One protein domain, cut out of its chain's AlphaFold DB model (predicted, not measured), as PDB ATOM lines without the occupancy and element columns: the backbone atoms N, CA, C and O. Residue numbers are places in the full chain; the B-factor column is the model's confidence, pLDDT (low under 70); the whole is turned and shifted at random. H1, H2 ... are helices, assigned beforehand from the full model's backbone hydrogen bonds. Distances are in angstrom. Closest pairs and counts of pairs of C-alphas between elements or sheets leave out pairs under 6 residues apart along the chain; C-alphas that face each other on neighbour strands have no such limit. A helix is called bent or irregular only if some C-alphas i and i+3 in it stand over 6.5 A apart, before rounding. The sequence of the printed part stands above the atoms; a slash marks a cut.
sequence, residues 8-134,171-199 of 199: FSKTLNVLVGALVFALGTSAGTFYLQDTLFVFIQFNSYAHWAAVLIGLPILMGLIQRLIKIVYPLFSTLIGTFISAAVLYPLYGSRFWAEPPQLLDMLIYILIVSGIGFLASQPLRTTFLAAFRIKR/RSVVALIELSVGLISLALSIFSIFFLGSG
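AT A GLANCE: This is residues 8 to 134 and 171 to 199 of the 199 residues of an uncharacterized protein of Saccharospirillum sp. MSK14-1 (UniProt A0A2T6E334). Four helices or arms, H1, H3b, H4 and H5, form an up-and-down bundle, each running against the one before it in the chain. H7 packs on H5 and H3a, away from H1; H6 and short H2 lie at opposite ends. The 156 printed residues hold seven named helices, H1 to H7 in order, and no named strand: all helix. The whole is compact, with a radius of gyration of the C-alphas of 15.9 A, and spans 50 by 37 by 27 A.

HOW THE PARTS SIT: H1, residues 8 to 34, touches H4, residues 71 to 89, the same way at a steep tilt of 38 degrees; their closest C-alphas, of Ala 18 and Gly 78, are 4.1 A apart. H3, residues 44 to 65, was assigned as one helix by its hydrogen bonds but is bent, C-alphas 52 and 55 being 6.8 A apart; its arms are H3a, residues 44 to 52, and H3b, residues 55 to 65. Residues 17 to 29 of H1 touch H3b, closest at the C-alphas of Phe 21 and Met 59, 5.7 A. H5, residues 101 to 119, forms a helical hairpin with H4; the closest C-alphas, of Thr 75 and Ser 112, are 4.9 A apart. Residues 178 to 189 of H7, residues 171 to 197, touch H5 at a steep tilt of 51 degrees, closest at the C-alphas of Ile 110 and Ser 185, 4.3 A. H6, residues 122 to 134, touches residues 171 to 179 of H7, closest at the C-alphas of Ala 129 and Leu 176, 4.7 A. H2, residues 36 to 42, only just touches H3a, with 3 pairs of C-alphas within 8 A, and only at the corner. Every O i to N i+4 pair is within hydrogen-bond range in H1, H2, H3a, H3b, H5 and H7, against 13 of 15 in H4 and 6 of 9 in H6.

IN THESE COORDINATES: H1 runs 37.8 A from C-alpha 8 at (22.539, 44.943, -30.758), and H7 38.2 A to C-alpha 197 at (40.807, 8.216, -43.691). H4 is only just irregular, C-alphas 85 and 88 being 6.7 A apart.

THE WHOLE: The C-alphas farthest apart, of Ser 92 and Arg 134, are 55.1 A apart. Residues 135 to 170 are not printed; C-alphas 134 and 171 are 14.3 A apart across the cut. The link from H4 to H5 is long, with 11 residues. The pLDDT is under 70 at residues 36 to 42, 131 to 134 and 197 to 199.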
ATOM      1  N   PHE A   8      21.515  45.352 -31.716       84.25
ATOM      2  CA  PHE A   8      22.539  44.943 -30.758       84.25
ATOM      3  C   PHE A   8      22.248  43.582 -30.109       84.25
ATOM      4  O   PHE A   8      23.113  42.713 -30.109       84.25
ATOM      5  N   SER A   9      21.019  43.346 -29.636       87.50
ATOM      6  CA  SER A   9      20.644  42.055 -29.044       87.50
ATOM      7  C   SER A   9      20.754  40.898 -30.042       87.50
ATOM      8  O   SER A   9      21.097  39.788 -29.643       87.50
ATOM      9  N   LYS A  10      20.478  41.141 -31.330       88.94
ATOM     10  CA  LYS A  10      20.637  40.128 -32.386       88.94
ATOM     11  C   LYS A  10      22.107  39.861 -32.690       88.94
ATOM     12  O   LYS A  10      22.488  38.704 -32.806       88.94
ATOM     13  N   THR A  11      22.924  40.909 -32.787       91.50
ATOM     14  CA  THR A  11      24.372  40.774 -32.984       91.50
ATOM     15  C   THR A  11      25.006  40.003 -31.832       91.50
ATOM     16  O   THR A  11      25.720  39.037 -32.070       91.50
ATOM     17  N   LEU A  12      24.683  40.362 -30.588       92.38
ATOM     18  CA  LEU A  12      25.176  39.662 -29.402       92.38
ATOM     19  C   LEU A  12      24.741  38.193 -29.403       92.38
ATOM     20  O   LEU A  12      25.557  37.322 -29.133       92.38
ATOM     21  N   ASN A  13      23.495  37.898 -29.782       93.69
ATOM     22  CA  ASN A  13      23.025  36.522 -29.923       93.69
ATOM     23  C   ASN A  13      23.851  35.720 -30.948       93.69
ATOM     24  O   ASN A  13      24.258  34.603 -30.643       93.69
ATOM     25  N   VAL A  14      24.168  36.293 -32.116       94.19
ATOM     26  CA  VAL A  14      25.037  35.640 -33.116       94.19
ATOM     27  C   VAL A  14      26.437  35.386 -32.569       94.19
ATOM     28  O   VAL A  14      26.960  34.290 -32.764       94.19
ATOM     29  N   LEU A  15      27.024  36.368 -31.876       95.81
ATOM     30  CA  LEU A  15      28.357  36.252 -31.280       95.81
ATOM     31  C   LEU A  15      28.400  35.184 -30.183       95.81
ATOM     32  O   LEU A  15      29.332  34.389 -30.154       95.81
ATOM     33  N   VAL A  16      27.374  35.107 -29.331       95.38
ATOM     34  CA  VAL A  16      27.242  34.036 -28.332       95.38
ATOM     35  C   VAL A  16      27.156  32.676 -29.018       95.38
ATOM     36  O   VAL A  16      27.874  31.756 -28.637       95.38
ATOM     37  N   GLY A  17      26.334  32.546 -30.060       95.06
ATOM     38  CA  GLY A  17      26.259  31.302 -30.826       95.06
ATOM     39  C   GLY A  17      27.587  30.932 -31.492       95.06
ATOM     40  O   GLY A  17      27.938  29.753 -31.529       95.06
ATOM     41  N   ALA A  18      28.341  31.927 -31.972       96.81
ATOM     42  CA  ALA A  18      29.630  31.719 -32.618       96.81
ATOM     43  C   ALA A  18      30.673  31.266 -31.599       96.81
ATOM     44  O   ALA A  18      31.414  30.330 -31.871       96.81
ATOM     45  N   LEU A  19      30.675  31.868 -30.409       96.69
ATOM     46  CA  LEU A  19      31.547  31.480 -29.307       96.69
ATOM     47  C   LEU A  19      31.244  30.057 -28.825       96.69
ATOM     48  O   LEU A  19      32.163  29.260 -28.693       96.69
ATOM     49  N   VAL A  20      29.970  29.716 -28.611       96.56
ATOM     50  CA  VAL A  20      29.562  28.358 -28.206       96.56
ATOM     51  C   VAL A  20      29.982  27.331 -29.255       96.56
ATOM     52  O   VAL A  20      30.526  26.285 -28.913       96.56
ATOM     53  N   PHE A  21      29.772  27.641 -30.534       97.19
ATOM     54  CA  PHE A  21      30.153  26.759 -31.633       97.19
ATOM     55  C   PHE A  21      31.671  26.625 -31.764       97.19
ATOM     56  O   PHE A  21      32.166  25.514 -31.940       97.19
ATOM     57  N   ALA A  22      32.411  27.727 -31.633       97.38
ATOM     58  CA  ALA A  22      33.867  27.723 -31.633       97.38
ATOM     59  C   ALA A  22      34.399  26.856 -30.493       97.38
ATOM     60  O   ALA A  22      35.095  25.888 -30.754       97.38
ATOM     61  N   LEU A  23      33.997  27.131 -29.250       96.44
ATOM     62  CA  LEU A  23      34.453  26.381 -28.080       96.44
ATOM     63  C   LEU A  23      34.119  24.894 -28.189       96.44
ATOM     64  O   LEU A  23      34.980  24.060 -27.936       96.44
ATOM     65  N   GLY A  24      32.894  24.554 -28.592       95.75
ATOM     66  CA  GLY A  24      32.473  23.163 -28.705       95.75
ATOM     67  C   GLY A  24      33.190  22.405 -29.822       95.75
ATOM     68  O   GLY A  24      33.654  21.289 -29.598       95.75
ATOM     69  N   THR A  25      33.343  23.012 -31.004       95.38
ATOM     70  CA  THR A  25      34.105  22.387 -32.098       95.38
ATOM     71  C   THR A  25      35.598  22.331 -31.793       95.38
ATOM     72  O   THR A  25      36.211  21.306 -32.049       95.38
ATOM     73  N   SER A  26      36.191  23.364 -31.188       93.75
ATOM     74  CA  SER A  26      37.607  23.355 -30.806       93.75
ATOM     75  C   SER A  26      37.893  22.325 -29.725       93.75
ATOM     76  O   SER A  26      38.790  21.513 -29.901       93.75
ATOM     77  N   ALA A  27      37.128  22.307 -28.631       93.50
ATOM     78  CA  ALA A  27      37.339  21.352 -27.545       93.50
ATOM     79  C   ALA A  27      37.088  19.910 -28.003       93.50
ATOM     80  O   ALA A  27      37.859  19.015 -27.666       93.50
ATOM     81  N   GLY A  28      36.040  19.687 -28.801       91.25
ATOM     82  CA  GLY A  28      35.735  18.373 -29.352       91.25
ATOM     83  C   GLY A  28      36.802  17.883 -30.325       91.25
ATOM     84  O   GLY A  28      37.284  16.763 -30.182       91.25
ATOM     85  N   THR A  29      37.209  18.721 -31.282       91.25
ATOM     86  CA  THR A  29      38.275  18.369 -32.227       91.25
ATOM     87  C   THR A  29      39.597  18.180 -31.503       91.25
ATOM     88  O   THR A  29      40.269  17.197 -31.773       91.25
ATOM     89  N   PHE A  30      39.945  19.045 -30.544       90.44
ATOM     90  CA  PHE A  30      41.137  18.877 -29.715       90.44
ATOM     91  C   PHE A  30      41.125  17.526 -29.004       90.44
ATOM     92  O   PHE A  30      42.073  16.767 -29.140       90.44
ATOM     93  N   TYR A  31      40.038  17.193 -28.304       88.56
ATOM     94  CA  TYR A  31      39.923  15.921 -27.596       88.56
ATOM     95  C   TYR A  31      40.079  14.731 -28.544       88.56
ATOM     96  O   TYR A  31      40.843  13.816 -28.251       88.56
ATOM     97  N   LEU A  32      39.398  14.751 -29.693       86.75
ATOM     98  CA  LEU A  32      39.492  13.675 -30.679       86.75
ATOM     99  C   LEU A  32      40.908  13.565 -31.260       86.75
ATOM    100  O   LEU A  32      41.416  12.456 -31.383       86.75
ATOM    101  N   GLN A  33      41.539  14.689 -31.606       83.62
ATOM    102  CA  GLN A  33      42.876  14.759 -32.210       83.62
ATOM    103  C   GLN A  33      44.016  14.491 -31.216       83.62
ATOM    104  O   GLN A  33      45.105  14.114 -31.632       83.62
ATOM    105  N   ASP A  34      43.795  14.673 -29.915       78.38
ATOM    106  CA  ASP A  34      44.770  14.373 -28.854       78.38
ATOM    107  C   ASP A  34      44.657  12.910 -28.376       78.38
ATOM    108  O   ASP A  34      45.625  12.309 -27.916       78.38
ATOM    109  N   THR A  35      43.488  12.277 -28.538       70.00
ATOM    110  CA  THR A  35      43.280  10.882 -28.118       70.00
ATOM    111  C   THR A  35      43.575   9.868 -29.227       70.00
ATOM    112  O   THR A  35      42.704   9.475 -30.003       70.00
ATOM    113  N   LEU A  36      44.795   9.315 -29.209       57.78
ATOM    114  CA  LEU A  36      45.206   8.176 -30.052       57.78
ATOM    115  C   LEU A  36      44.283   6.946 -29.903       57.78
ATOM    116  O   LEU A  36      44.110   6.167 -30.837       57.78
ATOM    117  N   PHE A  37      43.668   6.778 -28.727       50.94
ATOM    118  CA  PHE A  37      42.794   5.646 -28.403       50.94
ATOM    119  C   PHE A  37      41.557   5.570 -29.311       50.94
ATOM    120  O   PHE A  37      41.198   4.490 -29.773       50.94
ATOM    121  N   VAL A  38      40.931   6.709 -29.640       51.12
ATOM    122  CA  VAL A  38      39.774   6.731 -30.555       51.12
ATOM    123  C   VAL A  38      40.198   6.319 -31.964       51.12
ATOM    124  O   VAL A  38      39.471   5.593 -32.635       51.12
ATOM    125  N   PHE A  39      41.391   6.728 -32.393       56.84
ATOM    126  CA  PHE A  39      41.923   6.413 -33.715       56.84
ATOM    127  C   PHE A  39      42.197   4.911 -33.896       56.84
ATOM    128  O   PHE A  39      41.813   4.320 -34.905       56.84
ATOM    129  N   ILE A  40      42.790   4.278 -32.879       56.91
ATOM    130  CA  ILE A  40      43.150   2.854 -32.895       56.91
ATOM    131  C   ILE A  40      41.910   1.952 -32.773       56.91
ATOM    132  O   ILE A  40      41.835   0.933 -33.456       56.91
ATOM    133  N   GLN A  41      40.920   2.311 -31.946       59.72
ATOM    134  CA  GLN A  41      39.723   1.478 -31.756       59.72
ATOM    135  C   GLN A  41      38.657   1.650 -32.848       59.72
ATOM    136  O   GLN A  41      37.956   0.687 -33.154       59.72
ATOM    137  N   PHE A  42      38.475   2.862 -33.389       61.19
ATOM    138  CA  PHE A  42      37.321   3.189 -34.239       61.19
ATOM    139  C   PHE A  42      37.642   3.363 -35.723       61.19
ATOM    140  O   PHE A  42      36.710   3.602 -36.487       61.19
ATOM    141  N   ASN A  43      38.894   3.157 -36.151       72.69
ATOM    142  CA  ASN A  43      39.350   3.359 -37.530       72.69
ATOM    143  C   ASN A  43      39.403   4.857 -37.921       72.69
ATOM    144  O   ASN A  43      38.575   5.669 -37.496       72.69
ATOM    145  N   SER A  44      40.372   5.225 -38.764       78.25
ATOM    146  CA  SER A  44      40.648   6.609 -39.187       78.25
ATOM    147  C   SER A  44      39.405   7.303 -39.763       78.25
ATOM    148  O   SER A  44      39.082   8.445 -39.428       78.25
ATOM    149  N   TYR A  45      38.601   6.564 -40.535       81.12
ATOM    150  CA  TYR A  45      37.350   7.069 -41.107       81.12
ATOM    151  C   TYR A  45      36.325   7.516 -40.054       81.12
ATOM    152  O   TYR A  45      35.667   8.541 -40.240       81.12
ATOM    153  N   ALA A  46      36.166   6.784 -38.945       81.56
ATOM    154  CA  ALA A  46      35.189   7.152 -37.919       81.56
ATOM    155  C   ALA A  46      35.645   8.376 -37.123       81.56
ATOM    156  O   ALA A  46      34.819   9.215 -36.761       81.56
ATOM    157  N   HIS A  47      36.954   8.506 -36.897       84.88
ATOM    158  CA  HIS A  47      37.533   9.701 -36.298       84.88
ATOM    159  C   HIS A  47      37.204  10.940 -37.143       84.88
ATOM    160  O   HIS A  47      36.609  11.899 -36.644       84.88
ATOM    161  N   TRP A  48      37.509  10.905 -38.442       85.69
ATOM    162  CA  TRP A  48      37.226  12.035 -39.328       85.69
ATOM    163  C   TRP A  48      35.727  12.281 -39.501       85.69
ATOM    164  O   TRP A  48      35.306  13.434 -39.568       85.69
ATOM    165  N   ALA A  49      34.892  11.238 -39.482       88.56
ATOM    166  CA  ALA A  49      33.440  11.394 -39.462       88.56
ATOM    167  C   ALA A  49      32.947  12.100 -38.189       88.56
ATOM    168  O   ALA A  49      32.050  12.944 -38.256       88.56
ATOM    169  N   ALA A  50      33.539  11.813 -37.029       88.81
ATOM    170  CA  ALA A  50      33.207  12.506 -35.789       88.81
ATOM    171  C   ALA A  50      33.583  13.995 -35.859       88.81
ATOM    172  O   ALA A  50      32.765  14.833 -35.484       88.81
ATOM    173  N   VAL A  51      34.762  14.330 -36.394       90.25
ATOM    174  CA  VAL A  51      35.241  15.718 -36.530       90.25
ATOM    175  C   VAL A  51      34.446  16.502 -37.578       90.25
ATOM    176  O   VAL A  51      34.010  17.620 -37.310       90.25
ATOM    177  N   LEU A  52      34.237  15.931 -38.766       92.50
ATOM    178  CA  LEU A  52      33.658  16.642 -39.910       92.50
ATOM    179  C   LEU A  52      32.126  16.603 -39.940       92.50
ATOM    180  O   LEU A  52      31.516  17.499 -40.515       92.50
ATOM    181  N   ILE A  53      31.490  15.610 -39.308       91.50
ATOM    182  CA  ILE A  53      30.028  15.439 -39.324       91.50
ATOM    183  C   ILE A  53      29.447  15.484 -37.911       91.50
ATOM    184  O   ILE A  53      28.593  16.322 -37.624       91.50
ATOM    185  N   GLY A  54      29.899  14.601 -37.018       92.44
ATOM    186  CA  GLY A  54      29.288  14.411 -35.697       92.44
ATOM    187  C   GLY A  54      29.299  15.673 -34.830       92.44
ATOM    188  O   GLY A  54      28.250  16.126 -34.365       92.44
ATOM    189  N   LEU A  55      30.475  16.271 -34.653       94.31
ATOM    190  CA  LEU A  55      30.685  17.497 -33.882       94.31
ATOM    191  C   LEU A  55      29.896  18.687 -34.443       94.31
ATOM    192  O   LEU A  55      29.151  19.311 -33.681       94.31
ATOM    193  N   PRO A  56      29.983  18.993 -35.751       95.81
ATOM    194  CA  PRO A  56      29.200  20.068 -36.345       95.81
ATOM    195  C   PRO A  56      27.693  19.851 -36.199       95.81
ATOM    196  O   PRO A  56      26.987  20.803 -35.867       95.81
ATOM    197  N   ILE A  57      27.189  18.619 -36.364       96.12
ATOM    198  CA  ILE A  57      25.770  18.304 -36.128       96.12
ATOM    199  C   ILE A  57      25.389  18.621 -34.686       96.12
ATOM    200  O   ILE A  57      24.415  19.340 -34.457       96.12
ATOM    201  N   LEU A  58      26.152  18.119 -33.713       96.19
ATOM    202  CA  LEU A  58      25.873  18.344 -32.299       96.19
ATOM    203  C   LEU A  58      25.856  19.844 -31.976       96.19
ATOM    204  O   LEU A  58      24.918  20.331 -31.344       96.19
ATOM    205  N   MET A  59      26.842  20.597 -32.461       97.06
ATOM    206  CA  MET A  59      26.926  22.043 -32.239       97.06
ATOM    207  C   MET A  59      25.827  22.823 -32.955       97.06
ATOM    208  O   MET A  59      25.273  23.762 -32.383       97.06
ATOM    209  N   GLY A  60      25.433  22.402 -34.155       94.81
ATOM    210  CA  GLY A  60      24.271  22.944 -34.853       94.81
ATOM    211  C   GLY A  60      22.974  22.724 -34.074       94.81
ATOM    212  O   GLY A  60      22.176  23.651 -33.913       94.81
ATOM    213  N   LEU A  61      22.781  21.530 -33.508       95.38
ATOM    214  CA  LEU A  61      21.633  21.227 -32.651       95.38
ATOM    215  C   LEU A  61      21.631  22.088 -31.381       95.38
ATOM    216  O   LEU A  61      20.584  22.632 -31.030       95.38
ATOM    217  N   ILE A  62      22.782  22.293 -30.732       95.69
ATOM    218  CA  ILE A  62      22.887  23.214 -29.589       95.69
ATOM    219  C   ILE A  62      22.518  24.640 -30.004       95.69
ATOM    220  O   ILE A  62      21.706  25.272 -29.324       95.69
ATOM    221  N   GLN A  63      23.026  25.139 -31.137       94.19
ATOM    222  CA  GLN A  63      22.649  26.461 -31.650       94.19
ATOM    223  C   GLN A  63      21.137  26.591 -31.884       94.19
ATOM    224  O   GLN A  63      20.538  27.634 -31.598       94.19
ATOM    225  N   ARG A  64      20.490  25.521 -32.356       92.81
ATOM    226  CA  ARG A  64      19.032  25.471 -32.501       92.81
ATOM    227  C   ARG A  64      18.317  25.557 -31.154       92.81
ATOM    228  O   ARG A  64      17.320  26.273 -31.049       92.81
ATOM    229  N   LEU A  65      18.812  24.860 -30.128       93.00
ATOM    230  CA  LEU A  65      18.235  24.874 -28.778       93.00
ATOM    231  C   LEU A  65      18.318  26.261 -28.130       93.00
ATOM    232  O   LEU A  65      17.336  26.722 -27.548       93.00
ATOM    233  N   ILE A  66      19.438  26.965 -28.303       92.19
ATOM    234  CA  ILE A  66      19.625  28.338 -27.804       92.19
ATOM    235  C   ILE A  66      19.001  29.410 -28.720       92.19
ATOM    236  O   ILE A  66      19.109  30.603 -28.440       92.19
ATOM    237  N   LYS A  67      18.309  28.992 -29.792       91.12
ATOM    238  CA  LYS A  67      17.539  29.841 -30.718       91.12
ATOM    239  C   LYS A  67      18.367  30.979 -31.325       91.12
ATOM    240  O   LYS A  67      17.974  32.146 -31.254       91.12
ATOM    241  N   ILE A  68      19.507  30.643 -31.931       91.69
ATOM    242  CA  ILE A  68      20.329  31.630 -32.644       91.69
ATOM    243  C   ILE A  68      19.553  32.255 -33.815       91.69
ATOM    244  O   ILE A  68      18.948  31.553 -34.621       91.69
ATOM    245  N   VAL A  69      19.581  33.590 -33.915       86.88
ATOM    246  CA  VAL A  69      18.823  34.368 -34.914       86.88
ATOM    247  C   VAL A  69      19.381  34.187 -36.327       86.88
ATOM    248  O   VAL A  69      18.608  34.043 -37.272       86.88
ATOM    249  N   TYR A  70      20.708  34.204 -36.475       90.00
ATOM    250  CA  TYR A  70      21.387  34.028 -37.759       90.00
ATOM    251  C   TYR A  70      22.429  32.908 -37.664       90.00
ATOM    252  O   TYR A  70      23.626  33.183 -37.539       90.00
ATOM    253  N   PRO A  71      21.988  31.641 -37.681       89.69
ATOM    254  CA  PRO A  71      22.870  30.516 -37.406       89.69
ATOM    255  C   PRO A  71      23.968  30.353 -38.458       89.69
ATOM    256  O   PRO A  71      25.073  30.008 -38.081       89.69
ATOM    257  N   LEU A  72      23.736  30.696 -39.734       91.56
ATOM    258  CA  LEU A  72      24.778  30.615 -40.771       91.56
ATOM    259  C   LEU A  72      26.009  31.465 -40.429       91.56
ATOM    260  O   LEU A  72      27.137  30.988 -40.473       91.56
ATOM    261  N   PHE A  73      25.797  32.731 -40.060       93.12
ATOM    262  CA  PHE A  73      26.898  33.609 -39.659       93.12
ATOM    263  C   PHE A  73      27.531  33.140 -38.354       93.12
ATOM    264  O   PHE A  73      28.741  33.224 -38.183       93.12
ATOM    265  N   SER A  74      26.710  32.621 -37.444       95.06
ATOM    266  CA  SER A  74      27.170  32.096 -36.168       95.06
ATOM    267  C   SER A  74      28.096  30.889 -36.345       95.06
ATOM    268  O   SER A  74      29.199  30.887 -35.803       95.06
ATOM    269  N   THR A  75      27.700  29.892 -37.143       95.94
ATOM    270  CA  THR A  75      28.534  28.722 -37.444       95.94
ATOM    271  C   THR A  75      29.752  29.100 -38.269       95.94
ATOM    272  O   THR A  75      30.832  28.603 -37.975       95.94
ATOM    273  N   LEU A  76      29.641  30.011 -39.241       96.25
ATOM    274  CA  LEU A  76      30.783  30.448 -40.048       96.25
ATOM    275  C   LEU A  76      31.856  31.144 -39.201       96.25
ATOM    276  O   LEU A  76      33.017  30.741 -39.236       96.25
ATOM    277  N   ILE A  77      31.468  32.140 -38.395       96.62
ATOM    278  CA  ILE A  77      32.388  32.844 -37.488       96.62
ATOM    279  C   ILE A  77      32.965  31.860 -36.468       96.62
ATOM    280  O   ILE A  77      34.173  31.847 -36.244       96.62
ATOM    281  N   GLY A  78      32.120  31.010 -35.879       96.38
ATOM    282  CA  GLY A  78      32.559  30.021 -34.899       96.38
ATOM    283  C   GLY A  78      33.562  29.022 -35.478       96.38
ATOM    284  O   GLY A  78      34.570  28.725 -34.846       96.38
ATOM    285  N   THR A  79      33.333  28.556 -36.707       96.00
ATOM    286  CA  THR A  79      34.247  27.640 -37.406       96.00
ATOM    287  C   THR A  79      35.567  28.321 -37.739       96.00
ATOM    288  O   THR A  79      36.616  27.713 -37.574       96.00
ATOM    289  N   PHE A  80      35.534  29.587 -38.162       95.69
ATOM    290  CA  PHE A  80      36.746  30.354 -38.438       95.69
ATOM    291  C   PHE A  80      37.605  30.531 -37.180       95.69
ATOM    292  O   PHE A  80      38.803  30.258 -37.213       95.69
ATOM    293  N   ILE A  81      36.990  30.913 -36.053       95.69
ATOM    294  CA  ILE A  81      37.673  30.999 -34.753       95.69
ATOM    295  C   ILE A  81      38.243  29.632 -34.371       95.69
ATOM    296  O   ILE A  81      39.401  29.538 -33.979       95.69
ATOM    297  N   SER A  82      37.451  28.571 -34.523       94.69
ATOM    298  CA  SER A  82      37.876  27.211 -34.198       94.69
ATOM    299  C   SER A  82      39.081  26.771 -35.025       94.69
ATOM    300  O   SER A  82      40.058  26.274 -34.470       94.69
ATOM    301  N   ALA A  83      39.070  27.030 -36.334       92.19
ATOM    302  CA  ALA A  83      40.199  26.739 -37.210       92.19
ATOM    303  C   ALA A  83      41.447  27.534 -36.797       92.19
ATOM    304  O   ALA A  83      42.522  26.957 -36.696       92.19
ATOM    305  N   ALA A  84      41.302  28.824 -36.480       91.88
ATOM    306  CA  ALA A  84      42.412  29.663 -36.029       91.88
ATOM    307  C   ALA A  84      43.025  29.196 -34.695       91.88
ATOM    308  O   ALA A  84      44.232  29.320 -34.505       91.88
ATOM    309  N   VAL A  85      42.214  28.650 -33.782       91.62
ATOM    310  CA  VAL A  85      42.678  28.104 -32.493       91.62
ATOM    311  C   VAL A  85      43.330  26.731 -32.660       91.62
ATOM    312  O   VAL A  85      44.322  26.441 -31.998       91.62
ATOM    313  N   LEU A  86      42.780  25.879 -33.527       90.19
ATOM    314  CA  LEU A  86      43.272  24.517 -33.738       90.19
ATOM    315  C   LEU A  86      44.519  24.472 -34.625       90.19
ATOM    316  O   LEU A  86      45.374  23.623 -34.402       90.19
ATOM    317  N   TYR A  87      44.637  25.366 -35.611       87.56
ATOM    318  CA  TYR A  87      45.716  25.336 -36.603       87.56
ATOM    319  C   TYR A  87      47.130  25.296 -35.990       87.56
ATOM    320  O   TYR A  87      47.908  24.429 -36.380       87.56
ATOM    321  N   PRO A  88      47.471  26.126 -34.982       88.12
ATOM    322  CA  PRO A  88      48.800  26.102 -34.365       88.12
ATOM    323  C   PRO A  88      49.119  24.819 -33.578       88.12
ATOM    324  O   PRO A  88      50.267  24.603 -33.197       88.12
ATOM    325  N   LEU A  89      48.114  23.989 -33.277       87.12
ATOM    326  CA  LEU A  89      48.280  22.754 -32.505       87.12
ATOM    327  C   LEU A  89      48.669  21.560 -33.390       87.12
ATOM    328  O   LEU A  89      49.198  20.562 -32.886       87.12
ATOM    329  N   TYR A  90      48.464  21.674 -34.704       78.88
ATOM    330  CA  TYR A  90      48.952  20.687 -35.658       78.88
ATOM    331  C   TYR A  90      50.486  20.691 -35.693       78.88
ATOM    332  O   TYR A  90      51.121  21.745 -35.708       78.88
ATOM    333  N   GLY A  91      51.089  19.501 -35.657       71.69
ATOM    334  CA  GLY A  91      52.545  19.316 -35.617       71.69
ATOM    335  C   GLY A  91      53.193  19.410 -34.229       71.69
ATOM    336  O   GLY A  91      54.367  19.079 -34.099       71.69
ATOM    337  N   SER A  92      52.458  19.820 -33.186       80.44
ATOM    338  CA  SER A  92      52.970  19.845 -31.801       80.44
ATOM    339  C   SER A  92      52.195  18.956 -30.829       80.44
ATOM    340  O   SER A  92      52.779  18.434 -29.879       80.44
ATOM    341  N   ARG A  93      50.884  18.800 -31.039       81.44
ATOM    342  CA  ARG A  93      49.986  18.036 -30.158       81.44
ATOM    343  C   ARG A  93      49.188  16.979 -30.908       81.44
ATOM    344  O   ARG A  93      49.006  15.885 -30.394       81.44
ATOM    345  N   PHE A  94      48.707  17.311 -32.102       83.50
ATOM    346  CA  PHE A  94      47.862  16.405 -32.875       83.50
ATOM    347  C   PHE A  94      48.682  15.356 -33.613       83.50
ATOM    348  O   PHE A  94      49.783  15.639 -34.085       83.50
ATOM    349  N   TRP A  95      48.117  14.153 -33.724       75.56
ATOM    350  CA  TRP A  95      48.706  13.071 -34.515       75.56
ATOM    351  C   TRP A  95      48.584  13.338 -36.024       75.56
ATOM    352  O   TRP A  95      49.397  12.835 -36.794       75.56
ATOM    353  N   ALA A  96      47.586  14.124 -36.443       76.56
ATOM    354  CA  ALA A  96      47.376  14.488 -37.837       76.56
ATOM    355  C   ALA A  96      48.356  15.580 -38.297       76.56
ATOM    356  O   ALA A  96      48.687  16.508 -37.550       76.56
ATOM    357  N   GLU A  97      48.777  15.494 -39.558       73.88
ATOM    358  CA  GLU A  97      49.625  16.502 -40.190       73.88
ATOM    359  C   GLU A  97      48.907  17.858 -40.326       73.88
ATOM    360  O   GLU A  97      47.677  17.905 -40.444       73.88
ATOM    361  N   PRO A  98      49.652  18.980 -40.304       74.69
ATOM    362  CA  PRO A  98      49.063  20.298 -40.471       74.69
ATOM    363  C   PRO A  98      48.355  20.421 -41.824       74.69
ATOM    364  O   PRO A  98      48.980  20.206 -42.866       74.69
ATOM    365  N   PRO A  99      47.066  20.805 -41.832       79.94
ATOM    366  CA  PRO A  99      46.309  20.925 -43.066       79.94
ATOM    367  C   PRO A  99      46.876  22.045 -43.940       79.94
ATOM    368  O   PRO A  99      47.311  23.092 -43.443       79.94
ATOM    369  N   GLN A 100      46.822  21.868 -45.259       86.62
ATOM    370  CA  GLN A 100      47.139  22.957 -46.177       86.62
ATOM    371  C   GLN A 100      46.053  24.039 -46.108       86.62
ATOM    372  O   GLN A 100      44.938  23.816 -45.631       86.62
ATOM    373  N   LEU A 101      46.352  25.230 -46.633       84.75
ATOM    374  CA  LEU A 101      45.398  26.345 -46.628       84.75
ATOM    375  C   LEU A 101      44.079  25.979 -47.333       84.75
ATOM    376  O   LEU A 101      43.007  26.357 -46.863       84.75
ATOM    377  N   LEU A 102      44.146  25.205 -48.422       87.88
ATOM    378  CA  LEU A 102      42.961  24.717 -49.129       87.88
ATOM    379  C   LEU A 102      42.127  23.764 -48.258       87.88
ATOM    380  O   LEU A 102      40.911  23.930 -48.178       87.88
ATOM    381  N   ASP A 103      42.770  22.829 -47.560       84.19
ATOM    382  CA  ASP A 103      42.095  21.883 -46.663       84.19
ATOM    383  C   ASP A 103      41.432  22.607 -45.493       84.19
ATOM    384  O   ASP A 103      40.324  22.264 -45.084       84.19
ATOM    385  N   MET A 104      42.057  23.680 -45.006       87.88
ATOM    386  CA  MET A 104      41.464  24.575 -44.019       87.88
ATOM    387  C   MET A 104      40.193  25.261 -44.534       87.88
ATOM    388  O   MET A 104      39.200  25.346 -43.811       87.88
ATOM    389  N   LEU A 105      40.191  25.748 -45.780       89.75
ATOM    390  CA  LEU A 105      39.001  26.352 -46.386       89.75
ATOM    391  C   LEU A 105      37.886  25.318 -46.584       89.75
ATOM    392  O   LEU A 105      36.721  25.607 -46.296       89.75
ATOM    393  N   ILE A 106      38.242  24.108 -47.022       90.19
ATOM    394  CA  ILE A 106      37.314  22.982 -47.165       90.19
ATOM    395  C   ILE A 106      36.736  22.598 -45.796       90.19
ATOM    396  O   ILE A 106      35.519  22.475 -45.669       90.19
ATOM    397  N   TYR A 107      37.567  22.507 -44.755       90.31
ATOM    398  CA  TYR A 107      37.135  22.279 -43.376       90.31
ATOM    399  C   TYR A 107      36.142  23.349 -42.914       90.31
ATOM    400  O   TYR A 107      35.069  23.012 -42.410       90.31
ATOM    401  N   ILE A 108      36.450  24.633 -43.137       93.25
ATOM    402  CA  ILE A 108      35.559  25.735 -42.763       93.25
ATOM    403  C   ILE A 108      34.204  25.581 -43.457       93.25
ATOM    404  O   ILE A 108      33.167  25.709 -42.803       93.25
ATOM    405  N   LEU A 109      34.189  25.269 -44.754       93.69
ATOM    406  CA  LEU A 109      32.959  25.079 -45.522       93.69
ATOM    407  C   LEU A 109      32.149  23.864 -45.042       93.69
ATOM    408  O   LEU A 109      30.927  23.953 -44.892       93.69
ATOM    409  N   ILE A 110      32.811  22.737 -44.782       93.94
ATOM    410  CA  ILE A 110      32.173  21.507 -44.305       93.94
ATOM    411  C   ILE A 110      31.542  21.737 -42.931       93.94
ATOM    412  O   ILE A 110      30.330  21.580 -42.769       93.94
ATOM    413  N   VAL A 111      32.344  22.159 -41.954       95.19
ATOM    414  CA  VAL A 111      31.920  22.280 -40.556       95.19
ATOM    415  C   VAL A 111      30.871  23.375 -40.390       95.19
ATOM    416  O   VAL A 111      29.845  23.152 -39.740       95.19
ATOM    417  N   SER A 112      31.060  24.535 -41.026       95.25
ATOM    418  CA  SER A 112      30.072  25.613 -40.945       95.25
ATOM    419  C   SER A 112      28.756  25.242 -41.627       95.25
ATOM    420  O   SER A 112      27.696  25.558 -41.083       95.25
ATOM    421  N   GLY A 113      28.803  24.548 -42.771       92.75
ATOM    422  CA  GLY A 113      27.622  24.166 -43.541       92.75
ATOM    423  C   GLY A 113      26.835  23.013 -42.925       92.75
ATOM    424  O   GLY A 113      25.608  23.097 -42.850       92.75
ATOM    425  N   ILE A 114      27.500  21.977 -42.402       94.12
ATOM    426  CA  ILE A 114      26.832  20.889 -41.667       94.12
ATOM    427  C   ILE A 114      26.248  21.417 -40.357       94.12
ATOM    428  O   ILE A 114      25.078  21.162 -40.061       94.12
ATOM    429  N   GLY A 115      27.017  22.203 -39.597       94.12
ATOM    430  CA  GLY A 115      26.518  22.827 -38.373       94.12
ATOM    431  C   GLY A 115      25.335  23.752 -38.642       94.12
ATOM    432  O   GLY A 115      24.328  23.712 -37.931       94.12
ATOM    433  N   PHE A 116      25.399  24.528 -39.725       94.50
ATOM    434  CA  PHE A 116      24.287  25.355 -40.166       94.50
ATOM    435  C   PHE A 116      23.063  24.502 -40.517       94.50
ATOM    436  O   PHE A 116      21.974  24.769 -40.009       94.50
ATOM    437  N   LEU A 117      23.220  23.453 -41.326       92.75
ATOM    438  CA  LEU A 117      22.117  22.582 -41.724       92.75
ATOM    439  C   LEU A 117      21.435  21.935 -40.507       92.75
ATOM    440  O   LEU A 117      20.207  21.919 -40.424       92.75
ATOM    441  N   ALA A 118      22.219  21.460 -39.538       91.94
ATOM    442  CA  ALA A 118      21.716  20.869 -38.299       91.94
ATOM    443  C   ALA A 118      21.005  21.888 -37.389       91.94
ATOM    444  O   ALA A 118      20.067  21.534 -36.667       91.94
ATOM    445  N   SER A 119      21.393  23.164 -37.456       90.88
ATOM    446  CA  SER A 119      20.716  24.239 -36.724       90.88
ATOM    447  C   SER A 119      19.309  24.549 -37.256       90.88
ATOM    448  O   SER A 119      18.478  25.121 -36.544       90.88
ATOM    449  N   GLN A 120      19.007  24.143 -38.495       87.38
ATOM    450  CA  GLN A 120      17.728  24.416 -39.137       87.38
ATOM    451  C   GLN A 120      16.661  23.359 -38.806       87.38
ATOM    452  O   GLN A 120      16.942  22.167 -38.640       87.38
ATOM    453  N   PRO A 121      15.374  23.746 -38.771       82.62
ATOM    454  CA  PRO A 121      14.265  22.801 -38.790       82.62
ATOM    455  C   PRO A 121      14.113  22.162 -40.186       82.62
ATOM    456  O   PRO A 121      13.199  22.513 -40.939       82.62
ATOM    457  N   LEU A 122      14.978  21.183 -40.489       75.50
ATOM    458  CA  LEU A 122      15.115  20.455 -41.766       75.50
ATOM    459  C   LEU A 122      13.789  20.219 -42.501       75.50
ATOM    460  O   LEU A 122      13.637  20.640 -43.643       75.50
ATOM    461  N   ARG A 123      12.783  19.630 -41.840       74.94
ATOM    462  CA  ARG A 123      11.469  19.349 -42.454       74.94
ATOM    463  C   ARG A 123      10.836  20.589 -43.093       74.94
ATOM    464  O   ARG A 123      10.276  20.510 -44.181       74.94
ATOM    465  N   THR A 124      10.899  21.732 -42.418       72.56
ATOM    466  CA  THR A 124      10.292  22.974 -42.914       72.56
ATOM    467  C   THR A 124      11.115  23.621 -44.023       72.56
ATOM    468  O   THR A 124      10.526  24.132 -44.973       72.56
ATOM    469  N   THR A 125      12.447  23.539 -43.949       73.44
ATOM    470  CA  THR A 125      13.367  24.037 -44.982       73.44
ATOM    471  C   THR A 125      13.227  23.231 -46.271       73.44
ATOM    472  O   THR A 125      13.028  23.813 -47.333       73.44
ATOM    473  N   PHE A 126      13.180  21.898 -46.178       76.44
ATOM    474  CA  PHE A 126      12.901  21.011 -47.311       76.44
ATOM    475  C   PHE A 126      11.551  21.343 -47.962       76.44
ATOM    476  O   PHE A 126      11.480  21.610 -49.160       76.44
ATOM    477  N   LEU A 127      10.468  21.399 -47.180       75.94
ATOM    478  CA  LEU A 127       9.142  21.733 -47.715       75.94
ATOM    479  C   LEU A 127       9.096  23.125 -48.365       75.94
ATOM    480  O   LEU A 127       8.353  23.319 -49.329       75.94
ATOM    481  N   ALA A 128       9.865  24.091 -47.856       77.06
ATOM    482  CA  ALA A 128       9.974  25.422 -48.442       77.06
ATOM    483  C   ALA A 128      10.758  25.411 -49.765       77.06
ATOM    484  O   ALA A 128      10.275  25.990 -50.737       77.06
ATOM    485  N   ALA A 129      11.897  24.716 -49.830       74.50
ATOM    486  CA  ALA A 129      12.726  24.601 -51.032       74.50
ATOM    487  C   ALA A 129      11.971  23.913 -52.185       74.50
ATOM    488  O   ALA A 129      11.942  24.404 -53.313       74.50
ATOM    489  N   PHE A 130      11.255  22.820 -51.897       72.12
ATOM    490  CA  PHE A 130      10.502  22.071 -52.910       72.12
ATOM    491  C   PHE A 130       9.146  22.696 -53.280       72.12
ATOM    492  O   PHE A 130       8.502  22.247 -54.231       72.12
ATOM    493  N   ARG A 131       8.711  23.765 -52.596       68.50
ATOM    494  CA  ARG A 131       7.482  24.497 -52.956       68.50
ATOM    495  C   ARG A 131       7.610  25.258 -54.279       68.50
ATOM    496  O   ARG A 131       6.588  25.461 -54.932       68.50
ATOM    497  N   ILE A 132       8.835  25.588 -54.709       54.47
ATOM    498  CA  ILE A 132       9.138  26.215 -56.016       54.47
ATOM    499  C   ILE A 132       8.626  25.356 -57.173       54.47
ATOM    500  O   ILE A 132       8.155  25.885 -58.173       54.47
ATOM    501  N   LYS A 133       8.620  24.024 -57.027       50.03
ATOM    502  CA  LYS A 133       8.156  23.122 -58.092       50.03
ATOM    503  C   LYS A 133       6.634  23.100 -58.296       50.03
ATOM    504  O   LYS A 133       6.186  22.509 -59.271       50.03
ATOM    505  N   ARG A 134       5.825  23.703 -57.408       49.91
ATOM    506  CA  ARG A 134       4.346  23.677 -57.494       49.91
ATOM    507  C   ARG A 134       3.689  25.001 -57.888       49.91
ATOM    508  O   ARG A 134       2.462  25.041 -57.971       49.91
ATOM    509  N   ARG A 171      11.381  33.298 -49.887       70.12
ATOM    510  CA  ARG A 171      11.640  32.321 -48.824       70.12
ATOM    511  C   ARG A 171      12.060  30.959 -49.372       70.12
ATOM    512  O   ARG A 171      12.840  30.261 -48.734       70.12
ATOM    513  N   SER A 172      11.520  30.563 -50.518       75.12
ATOM    514  CA  SER A 172      11.858  29.280 -51.123       75.12
ATOM    515  C   SER A 172      13.222  29.278 -51.816       75.12
ATOM    516  O   SER A 172      13.918  28.270 -51.743       75.12
ATOM    517  N   VAL A 173      13.637  30.403 -52.410       80.94
ATOM    518  CA  VAL A 173      14.987  30.574 -52.977       80.94
ATOM    519  C   VAL A 173      16.026  30.541 -51.865       80.94
ATOM    520  O   VAL A 173      17.007  29.811 -51.968       80.94
ATOM    521  N   VAL A 174      15.776  31.257 -50.764       80.25
ATOM    522  CA  VAL A 174      16.637  31.206 -49.576       80.25
ATOM    523  C   VAL A 174      16.728  29.774 -49.049       80.25
ATOM    524  O   VAL A 174      17.830  29.258 -48.921       80.25
ATOM    525  N   ALA A 175      15.599  29.087 -48.855       79.12
ATOM    526  CA  ALA A 175      15.602  27.699 -48.389       79.12
ATOM    527  C   ALA A 175      16.353  26.741 -49.334       79.12
ATOM    528  O   ALA A 175      16.968  25.785 -48.868       79.12
ATOM    529  N   LEU A 176      16.318  26.984 -50.648       83.31
ATOM    530  CA  LEU A 176      17.081  26.207 -51.622       83.31
ATOM    531  C   LEU A 176      18.586  26.445 -51.466       83.31
ATOM    532  O   LEU A 176      19.341  25.482 -51.444       83.31
ATOM    533  N   ILE A 177      19.021  27.699 -51.321       84.56
ATOM    534  CA  ILE A 177      20.433  28.038 -51.085       84.56
ATOM    535  C   ILE A 177      20.914  27.406 -49.775       84.56
ATOM    536  O   ILE A 177      21.949  26.748 -49.757       84.56
ATOM    537  N   GLU A 178      20.139  27.548 -48.699       82.94
ATOM    538  CA  GLU A 178      20.444  26.968 -47.388       82.94
ATOM    539  C   GLU A 178      20.627  25.444 -47.465       82.94
ATOM    540  O   GLU A 178      21.567  24.889 -46.895       82.94
ATOM    541  N   LEU A 179      19.746  24.769 -48.204       83.69
ATOM    542  CA  LEU A 179      19.778  23.323 -48.384       83.69
ATOM    543  C   LEU A 179      20.934  22.884 -49.293       83.69
ATOM    544  O   LEU A 179      21.588  21.889 -48.994       83.69
ATOM    545  N   SER A 180      21.232  23.644 -50.348       85.38
ATOM    546  CA  SER A 180      22.386  23.405 -51.221       85.38
ATOM    547  C   SER A 180      23.703  23.520 -50.463       85.38
ATOM    548  O   SER A 180      24.540  22.637 -50.600       85.38
ATOM    549  N   VAL A 181      23.876  24.551 -49.624       86.38
ATOM    550  CA  VAL A 181      25.078  24.702 -48.784       86.38
ATOM    551  C   VAL A 181      25.248  23.478 -47.887       86.38
ATOM    552  O   VAL A 181      26.309  22.866 -47.888       86.38
ATOM    553  N   GLY A 182      24.188  23.058 -47.192       84.38
ATOM    554  CA  GLY A 182      24.241  21.882 -46.328       84.38
ATOM    555  C   GLY A 182      24.549  20.576 -47.072       84.38
ATOM    556  O   GLY A 182      25.349  19.774 -46.596       84.38
ATOM    557  N   LEU A 183      23.948  20.357 -48.247       85.31
ATOM    558  CA  LEU A 183      24.190  19.159 -49.061       85.31
ATOM    559  C   LEU A 183      25.596  19.130 -49.663       85.31
ATOM    560  O   LEU A 183      26.223  18.073 -49.667       85.31
ATOM    561  N   ILE A 184      26.098  20.270 -50.147       89.62
ATOM    562  CA  ILE A 184      27.469  20.385 -50.658       89.62
ATOM    563  C   ILE A 184      28.457  20.103 -49.526       89.62
ATOM    564  O   ILE A 184      29.361  19.292 -49.708       89.62
ATOM    565  N   SER A 185      28.254  20.689 -48.343       89.00
ATOM    566  CA  SER A 185      29.095  20.422 -47.173       89.00
ATOM    567  C   SER A 185      29.055  18.955 -46.745       89.00
ATOM    568  O   SER A 185      30.092  18.404 -46.392       89.00
ATOM    569  N   LEU A 186      27.898  18.289 -46.830       87.19
ATOM    570  CA  LEU A 186      27.792  16.854 -46.556       87.19
ATOM    571  C   LEU A 186      28.558  16.013 -47.588       87.19
ATOM    572  O   LEU A 186      29.298  15.110 -47.207       87.19
ATOM    573  N   ALA A 187      28.408  16.311 -48.881       87.38
ATOM    574  CA  ALA A 187      29.111  15.600 -49.948       87.38
ATOM    575  C   ALA A 187      30.632  15.768 -49.832       87.38
ATOM    576  O   ALA A 187      31.367  14.782 -49.892       87.38
ATOM    577  N   LEU A 188      31.092  17.001 -49.595       88.19
ATOM    578  CA  LEU A 188      32.499  17.301 -49.337       88.19
ATOM    579  C   LEU A 188      32.997  16.588 -48.085       88.19
ATOM    580  O   LEU A 188      34.081  16.024 -48.117       88.19
ATOM    581  N   SER A 189      32.201  16.531 -47.015       84.62
ATOM    582  CA  SER A 189      32.583  15.793 -45.813       84.62
ATOM    583  C   SER A 189      32.789  14.314 -46.084       84.62
ATOM    584  O   SER A 189      33.773  13.760 -45.614       84.62
ATOM    585  N   ILE A 190      31.877  13.670 -46.814       85.56
ATOM    586  CA  ILE A 190      32.008  12.250 -47.151       85.56
ATOM    587  C   ILE A 190      33.282  12.041 -47.970       85.56
ATOM    588  O   ILE A 190      34.082  11.173 -47.636       85.56
ATOM    589  N   PHE A 191      33.510  12.875 -48.987       85.62
ATOM    590  CA  PHE A 191      34.720  12.825 -49.803       85.62
ATOM    591  C   PHE A 191      35.999  13.003 -48.964       85.62
ATOM    592  O   PHE A 191      36.912  12.183 -49.052       85.62
ATOM    593  N   SER A 192      36.047  14.020 -48.099       81.00
ATOM    594  CA  SER A 192      37.193  14.302 -47.228       81.00
ATOM    595  C   SER A 192      37.449  13.196 -46.208       81.00
ATOM    596  O   SER A 192      38.605  12.894 -45.948       81.00
ATOM    597  N   ILE A 193      36.410  12.550 -45.664       82.75
ATOM    598  CA  ILE A 193      36.573  11.397 -44.764       82.75
ATOM    599  C   ILE A 193      37.280  10.250 -45.483       82.75
ATOM    600  O   ILE A 193      38.141   9.615 -44.886       82.75
ATOM    601  N   PHE A 194      36.946   9.980 -46.748       79.62
ATOM    602  CA  PHE A 194      37.609   8.911 -47.494       79.62
ATOM    603  C   PHE A 194      39.073   9.229 -47.804       79.62
ATOM    604  O   PHE A 194      39.907   8.338 -47.718       79.62
ATOM    605  N   PHE A 195      39.382  10.487 -48.116       78.25
ATOM    606  CA  PHE A 195      40.741  10.910 -48.452       78.25
ATOM    607  C   PHE A 195      41.652  11.024 -47.217       78.25
ATOM    608  O   PHE A 195      42.780  10.543 -47.227       78.25
ATOM    609  N   LEU A 196      41.148  11.610 -46.128       71.19
ATOM    610  CA  LEU A 196      41.869  11.725 -44.853       71.19
ATOM    611  C   LEU A 196      41.908  10.397 -44.085       71.19
ATOM    612  O   LEU A 196      42.803  10.170 -43.278       71.19
ATOM    613  N   GLY A 197      40.922   9.528 -44.318       60.06
ATOM    614  CA  GLY A 197      40.807   8.216 -43.691       60.06
ATOM    615  C   GLY A 197      41.705   7.139 -44.301       60.06
ATOM    616  O   GLY A 197      41.933   6.115 -43.661       60.06
ATOM    617  N   SER A 198      42.190   7.348 -45.529       60.12
ATOM    618  CA  SER A 198      43.068   6.410 -46.244       60.12
ATOM    619  C   SER A 198      44.566   6.599 -45.975       60.12
ATOM    620  O   SER A 198      45.354   5.805 -46.488       60.12
ATOM    621  N   GLY A 199      44.938   7.660 -45.251       56.28
ATOM    622  CA  GLY A 199      46.317   7.978 -44.862       56.28
ATOM    623  C   GLY A 199      46.767   7.273 -43.592       56.28
ATOM    624  O   GLY A 199      45.898   6.975 -42.738       56.28
TER     625      GLY A 199